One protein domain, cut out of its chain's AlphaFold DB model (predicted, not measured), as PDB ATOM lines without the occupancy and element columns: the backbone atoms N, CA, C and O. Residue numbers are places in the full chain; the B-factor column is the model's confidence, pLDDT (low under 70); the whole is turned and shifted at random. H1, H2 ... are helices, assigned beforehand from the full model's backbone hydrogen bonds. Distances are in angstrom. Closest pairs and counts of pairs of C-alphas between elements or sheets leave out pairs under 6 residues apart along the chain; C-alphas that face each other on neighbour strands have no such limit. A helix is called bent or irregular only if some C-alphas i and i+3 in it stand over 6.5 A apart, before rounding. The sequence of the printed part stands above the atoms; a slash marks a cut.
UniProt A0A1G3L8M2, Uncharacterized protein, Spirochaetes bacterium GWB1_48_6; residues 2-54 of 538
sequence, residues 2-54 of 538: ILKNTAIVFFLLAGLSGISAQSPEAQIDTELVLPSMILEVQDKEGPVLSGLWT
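This is residues 2 to 54 of the 538 residues of an uncharacterized protein of Spirochaetes bacterium GWB1_48_6 (UniProt A0A1G3L8M2). Two long helices, H1 and H2, make an open V: they come near each other where H1 ends and H2 begins, and from there their far ends spread apart. A long loop, residues 21 to 33, bulges out beyond the narrow end of the V and joins the two. The printed part has 53 residues with two named helices, H1 then H2, and no named strand; its class is all helix. It is loose, with a radius of gyration of the C-alphas of 13.6 A, and flat, spanning 40 by 24 by 10 A.

Find C-alpha 2 at (39.054, 40.393, 139.361); here H1 begins, and it runs through residues 2 to 20 for 26.8 A to C-alpha 20 at (60.547, 47.394, 125.006). After residues 21 to 33, look for C-alpha 34 at (57.562, 42.822, 118.218), where H2 begins. H2 holds residues 34 to 52 and is 27.1 A long, ending at C-alpha 52 at (41.280, 24.635, 130.043). H2 is neither bent nor irregular, but only just: C-alphas 44 and 47 are 6.1 A apart.

Look at Gly 18 and Leu 34, whose C-alphas are the closest of H1 and H2, 6.7 A apart. The two helices are close but not clearly touching, with 2 pairs of C-alphas within 8 A. They run opposite ways at a shallow tilt of 27 degrees, and their centres are 15.6 A apart. Residues 2 to 13 of H1 stand free, and so do residues 41 to 54, of which 41 to 52 belong to H2. In H1 every O i to N i+4 pair is within hydrogen-bond range; in H2 13 of 15 are.

The C-alphas of Pro 24 and Thr 54 are the two farthest apart, at 42.2 A. The printed part has no cut, and the link from H1 to H2 is long, with 13 residues. The mean pLDDT of the printed part is 79.0; look for values under 70 at residues 36 to 37, 39, 49 to 50 and 53 to 54.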
ATOM      1  N   ILE A   2      37.929  41.197 139.887       87.00
ATOM      2  CA  ILE A   2      39.054  40.393 139.361       87.00
ATOM      3  C   ILE A   2      39.228  40.562 137.841       87.00
ATOM      4  O   ILE A   2      40.280  41.014 137.414       87.00
ATOM      5  N   LEU A   3      38.169  40.354 137.045       79.06
ATOM      6  CA  LEU A   3      38.228  40.478 135.577       79.06
ATOM      7  C   LEU A   3      38.734  41.851 135.091       79.06
ATOM      8  O   LEU A   3      39.567  41.929 134.196       79.06
ATOM      9  N   LYS A   4      38.265  42.938 135.719       83.88
ATOM     10  CA  LYS A   4      38.682  44.310 135.390       83.88
ATOM     11  C   LYS A   4      40.174  44.515 135.656       83.88
ATOM     12  O   LYS A   4      40.864  45.091 134.824       83.88
ATOM     13  N   ASN A   5      40.668  44.039 136.798       85.44
ATOM     14  CA  ASN A   5      42.075  44.190 137.162       85.44
ATOM     15  C   ASN A   5      42.976  43.332 136.264       85.44
ATOM     16  O   ASN A   5      44.017  43.814 135.830       85.44
ATOM     17  N   THR A   6      42.552  42.112 135.925       87.00
ATOM     18  CA  THR A   6      43.274  41.241 134.988       87.00
ATOM     19  C   THR A   6      43.381  41.874 133.602       87.00
ATOM     20  O   THR A   6      44.473  41.922 133.044       87.00
ATOM     21  N   ALA A   7      42.288  42.440 133.079       84.56
ATOM     22  CA  ALA A   7      42.302  43.128 131.789       84.56
ATOM     23  C   ALA A   7      43.251  44.338 131.790       84.56
ATOM     24  O   ALA A   7      44.050  44.497 130.873       84.56
ATOM     25  N   ILE A   8      43.219  45.163 132.844       89.50
ATOM     26  CA  ILE A   8      44.112  46.328 132.970       89.50
ATOM     27  C   ILE A   8      45.585  45.900 132.989       89.50
ATOM     28  O   ILE A   8      46.403  46.508 132.301       89.50
ATOM     29  N   VAL A   9      45.928  44.852 133.743       90.81
ATOM     30  CA  VAL A   9      47.304  44.333 133.799       90.81
ATOM     31  C   VAL A   9      47.751  43.816 132.431       90.81
ATOM     32  O   VAL A   9      48.865  44.119 132.015       90.81
ATOM     33  N   PHE A  10      46.880  43.113 131.702       90.44
ATOM     34  CA  PHE A  10      47.189  42.633 130.355       90.44
ATOM     35  C   PHE A  10      47.492  43.789 129.388       90.44
ATOM     36  O   PHE A  10      48.525  43.780 128.723       90.44
ATOM     37  N   PHE A  11      46.656  44.834 129.371       86.94
ATOM     38  CA  PHE A  11      46.893  46.009 128.522       86.94
ATOM     39  C   PHE A  11      48.184  46.754 128.882       86.94
ATOM     40  O   PHE A  11      48.902  47.200 127.987       86.94
ATOM     41  N   LEU A  12      48.507  46.869 130.174       88.12
ATOM     42  CA  LEU A  12      49.761  47.486 130.618       88.12
ATOM     43  C   LEU A  12      50.983  46.677 130.169       88.12
ATOM     44  O   LEU A  12      51.946  47.262 129.678       88.12
ATOM     45  N   LEU A  13      50.941  45.350 130.295       87.50
ATOM     46  CA  LEU A  13      52.036  44.474 129.870       87.50
ATOM     47  C   LEU A  13      52.215  44.473 128.348       87.50
ATOM     48  O   LEU A  13      53.350  44.528 127.874       87.50
ATOM     49  N   ALA A  14      51.122  44.491 127.582       85.88
ATOM     50  CA  ALA A  14      51.175  44.628 126.127       85.88
ATOM     51  C   ALA A  14      51.802  45.971 125.710       85.88
ATOM     52  O   ALA A  14      52.686  46.006 124.853       85.88
ATOM     53  N   GLY A  15      51.413  47.070 126.368       89.50
ATOM     54  CA  GLY A  15      52.000  48.391 126.132       89.50
ATOM     55  C   GLY A  15      53.495  48.450 126.464       89.50
ATOM     56  O   GLY A  15      54.283  48.950 125.664       89.50
ATOM     57  N   LEU A  16      53.903  47.893 127.608       87.19
ATOM     58  CA  LEU A  16      55.314  47.822 128.007       87.19
ATOM     59  C   LEU A  16      56.145  46.952 127.056       87.19
ATOM     60  O   LEU A  16      57.270  47.321 126.736       87.19
ATOM     61  N   SER A  17      55.583  45.849 126.560       83.25
ATOM     62  CA  SER A  17      56.243  44.988 125.569       83.25
ATOM     63  C   SER A  17      56.445  45.725 124.242       83.25
ATOM     64  O   SER A  17      57.527  45.670 123.665       83.25
ATOM     65  N   GLY A  18      55.447  46.506 123.811       85.69
ATOM     66  CA  GLY A  18      55.551  47.386 122.644       85.69
ATOM     67  C   GLY A  18      56.650  48.442 122.770       85.69
ATOM     68  O   GLY A  18      57.396  48.668 121.822       85.69
ATOM     69  N   ILE A  19      56.781  49.058 123.948       86.88
ATOM     70  CA  ILE A  19      57.848  50.031 124.231       86.88
ATOM     71  C   ILE A  19      59.216  49.337 124.272       86.88
ATOM     72  O   ILE A  19      60.178  49.848 123.704       86.88
ATOM     73  N   SER A  20      59.303  48.164 124.905       80.38
ATOM     74  CA  SER A  20      60.547  47.394 125.006       80.38
ATOM     75  C   SER A  20      61.065  46.957 123.638       80.38
ATOM     76  O   SER A  20      62.265  47.023 123.405       80.38
ATOM     77  N   ALA A  21      60.180  46.576 122.714       80.25
ATOM     78  CA  ALA A  21      60.554  46.189 121.353       80.25
ATOM     79  C   ALA A  21      61.072  47.366 120.498       80.25
ATOM     80  O   ALA A  21      61.638  47.156 119.427       80.25
ATOM     81  N   GLN A  22      60.869  48.612 120.941       82.38
ATOM     82  CA  GLN A  22      61.399  49.811 120.284       82.38
ATOM     83  C   GLN A  22      62.743  50.268 120.867       82.38
ATOM     84  O   GLN A  22      63.296  51.260 120.385       82.38
ATOM     85  N   SER A  23      63.274  49.593 121.894       88.00
ATOM     86  CA  SER A  23      64.566  49.972 122.459       88.00
ATOM     87  C   SER A  23      65.706  49.703 121.461       88.00
ATOM     88  O   SER A  23      65.634  48.752 120.677       88.00
ATOM     89  N   PRO A  24      66.776  50.517 121.466       83.25
ATOM     90  CA  PRO A  24      67.956  50.273 120.634       83.25
ATOM     91  C   PRO A  24      68.561  48.881 120.851       83.25
ATOM     92  O   PRO A  24      69.067  48.273 119.912       83.25
ATOM     93  N   GLU A  25      68.479  48.359 122.075       81.31
ATOM     94  CA  GLU A  25      68.939  47.019 122.429       81.31
ATOM     95  C   GLU A  25      68.092  45.925 121.760       81.31
ATOM     96  O   GLU A  25      68.645  44.944 121.266       81.31
ATOM     97  N   ALA A  26      66.770  46.117 121.667       76.88
ATOM     98  CA  ALA A  26      65.860  45.185 121.001       76.88
ATOM     99  C   ALA A  26      66.009  45.181 119.468       76.88
ATOM    100  O   ALA A  26      65.648  44.206 118.822       76.88
ATOM    101  N   GLN A  27      66.568  46.237 118.868       73.62
ATOM    102  CA  GLN A  27      66.851  46.266 117.425       73.62
ATOM    103  C   GLN A  27      68.078  45.434 117.029       73.62
ATOM    104  O   GLN A  27      68.241  45.103 115.855       73.62
ATOM    105  N   ILE A  28      68.947  45.112 117.991       81.38
ATOM    106  CA  ILE A  28      70.153  44.302 117.775       81.38
ATOM    107  C   ILE A  28      69.834  42.808 117.938       81.38
ATOM    108  O   ILE A  28      70.494  41.970 117.325       81.38
ATOM    109  N   ASP A  29      68.808  42.480 118.724       80.25
ATOM    110  CA  ASP A  29      68.388  41.115 119.014       80.25
ATOM    111  C   ASP A  29      67.108  40.746 118.248       80.25
ATOM    112  O   ASP A  29      66.018  41.251 118.517       80.25
ATOM    113  N   THR A  30      67.227  39.826 117.288       72.25
ATOM    114  CA  THR A  30      66.107  39.377 116.445       72.25
ATOM    115  C   THR A  30      64.978  38.694 117.224       72.25
ATOM    116  O   THR A  30      63.863  38.584 116.705       72.25
ATOM    117  N   GLU A  31      65.235  38.249 118.458       72.06
ATOM    118  CA  GLU A  31      64.222  37.638 119.327       72.06
ATOM    119  C   GLU A  31      63.317  38.684 120.001       72.06
ATOM    120  O   GLU A  31      62.167  38.390 120.326       72.06
ATOM    121  N   LEU A  32      63.778  39.933 120.137       71.12
ATOM    122  CA  LEU A  32      63.046  41.021 120.804       71.12
ATOM    123  C   LEU A  32      62.222  41.893 119.844       71.12
ATOM    124  O   LEU A  32      61.654  42.913 120.242       71.12
ATOM    125  N   VAL A  33      62.121  41.496 118.575       75.38
ATOM    126  CA  VAL A  33      61.300  42.202 117.588       75.38
ATOM    127  C   VAL A  33      59.826  41.875 117.836       75.38
ATOM    128  O   VAL A  33      59.440  40.715 117.977       75.38
ATOM    129  N   LEU A  34      58.980  42.908 117.850       72.12
ATOM    130  CA  LEU A  34      57.562  42.822 118.218       72.12
ATOM    131  C   LEU A  34      56.778  41.657 117.565       72.12
ATOM    132  O   LEU A  34      56.015  41.009 118.277       72.12
ATOM    133  N   PRO A  35      56.946  41.332 116.264       74.75
ATOM    134  CA  PRO A  35      56.264  40.194 115.653       74.75
ATOM    135  C   PRO A  35      56.668  38.848 116.269       74.75
ATOM    136  O   PRO A  35      55.798  38.012 116.494       74.75
ATOM    137  N   SER A  36      57.952  38.653 116.591       69.12
ATOM    138  CA  SER A  36      58.459  37.433 117.235       69.12
ATOM    139  C   SER A  36      57.868  37.267 118.636       69.12
ATOM    140  O   SER A  36      57.378  36.193 118.976       69.12
ATOM    141  N   MET A  37      57.812  38.357 119.412       69.50
ATOM    142  CA  MET A  37      57.207  38.354 120.748       69.50
ATOM    143  C   MET A  37      55.698  38.061 120.704       69.50
ATOM    144  O   MET A  37      55.187  37.330 121.551       69.50
ATOM    145  N   ILE A  38      54.971  38.608 119.721       75.31
ATOM    146  CA  ILE A  38      53.530  38.349 119.550       75.31
ATOM    147  C   ILE A  38      53.281  36.874 119.221       75.31
ATOM    148  O   ILE A  38      52.395  36.266 119.822       75.31
ATOM    149  N   LEU A  39      54.063  36.303 118.301       69.56
ATOM    150  CA  LEU A  39      53.943  34.895 117.920       69.56
ATOM    151  C   LEU A  39      54.254  33.967 119.100       69.56
ATOM    152  O   LEU A  39      53.487  33.047 119.362       69.56
ATOM    153  N   GLU A  40      55.299  34.253 119.881       77.19
ATOM    154  CA  GLU A  40      55.645  33.441 121.052       77.19
ATOM    155  C   GLU A  40      54.552  33.473 122.139       77.19
ATOM    156  O   GLU A  40      54.268  32.455 122.776       77.19
ATOM    157  N   VAL A  41      53.910  34.628 122.356       75.56
ATOM    158  CA  VAL A  41      52.783  34.739 123.297       75.56
ATOM    159  C   VAL A  41      51.572  33.954 122.788       75.56
ATOM    160  O   VAL A  41      50.991  33.187 123.556       75.56
ATOM    161  N   GLN A  42      51.227  34.077 121.504       72.38
ATOM    162  CA  GLN A  42      50.119  33.326 120.900       72.38
ATOM    163  C   GLN A  42      50.347  31.808 120.959       72.38
ATOM    164  O   GLN A  42      49.440  31.061 121.340       72.38
ATOM    165  N   ASP A  43      51.571  31.358 120.675       76.44
ATOM    166  CA  ASP A  43      51.954  29.944 120.720       76.44
ATOM    167  C   ASP A  43      51.926  29.372 122.143       76.44
ATOM    168  O   ASP A  43      51.660  28.184 122.328       76.44
ATOM    169  N   LYS A  44      52.154  30.199 123.173       79.06
ATOM    170  CA  LYS A  44      52.019  29.790 124.583       79.06
ATOM    171  C   LYS A  44      50.573  29.820 125.075       79.06
ATOM    172  O   LYS A  44      50.205  28.992 125.909       79.06
ATOM    173  N   GLU A  45      49.746  30.738 124.577       75.56
ATOM    174  CA  GLU A  45      48.333  30.838 124.963       75.56
ATOM    175  C   GLU A  45      47.489  29.692 124.392       75.56
ATOM    176  O   GLU A  45      46.634  29.157 125.103       75.56
ATOM    177  N   GLY A  46      47.755  29.259 123.156       73.81
ATOM    178  CA  GLY A  46      47.003  28.184 122.497       73.81
ATOM    179  C   GLY A  46      46.919  26.883 123.318       73.81
ATOM    180  O   GLY A  46      45.811  26.408 123.586       73.81
ATOM    181  N   PRO A  47      48.043  26.306 123.783       78.56
ATOM    182  CA  PRO A  47      48.062  25.094 124.607       78.56
ATOM    183  C   PRO A  47      47.423  25.269 125.993       78.56
ATOM    184  O   PRO A  47      46.790  24.349 126.508       78.56
ATOM    185  N   VAL A  48      47.563  26.447 126.610       76.25
ATOM    186  CA  VAL A  48      46.997  26.717 127.944       76.25
ATOM    187  C   VAL A  48      45.477  26.851 127.869       76.25
ATOM    188  O   VAL A  48      44.762  26.266 128.684       76.25
ATOM    189  N   LEU A  49      44.973  27.584 126.874       67.50
ATOM    190  CA  LEU A  49      43.536  27.765 126.677       67.50
ATOM    191  C   LEU A  49      42.865  26.476 126.196       67.50
ATOM    192  O   LEU A  49      41.803  26.136 126.705       67.50
ATOM    193  N   SER A  50      43.502  25.715 125.303       69.69
ATOM    194  CA  SER A  50      42.987  24.404 124.866       69.69
ATOM    195  C   SER A  50      43.031  23.329 125.961       69.69
ATOM    196  O   SER A  50      42.215  22.411 125.952       69.69
ATOM    197  N   GLY A  51      43.932  23.446 126.942       79.88
ATOM    198  CA  GLY A  51      43.930  22.588 128.130       79.88
ATOM    199  C   GLY A  51      42.817  22.921 129.132       79.88
ATOM    200  O   GLY A  51      42.372  22.046 129.873       79.88
ATOM    201  N   LEU A  52      42.360  24.178 129.163       71.94
ATOM    202  CA  LEU A  52      41.280  24.635 130.043       71.94
ATOM    203  C   LEU A  52      39.901  24.491 129.399       71.94
ATOM    204  O   LEU A  52      38.915  24.271 130.104       71.94
ATOM    205  N   TRP A  53      39.819  24.647 128.080       59.84
ATOM    206  CA  TRP A  53      38.596  24.540 127.298       59.84
ATOM    207  C   TRP A  53      38.740  23.332 126.381       59.84
ATOM    208  O   TRP A  53      39.468  23.387 125.394       59.84
ATOM    209  N   THR A  54      38.060  22.231 126.708       63.94
ATOM    210  CA  THR A  54      38.019  21.059 125.828       63.94
ATOM    211  C   THR A  54      37.520  21.497 124.457       63.94
ATOM    212  O   THR A  54      36.426  22.059 124.347       63.94
TER     213      THR A  54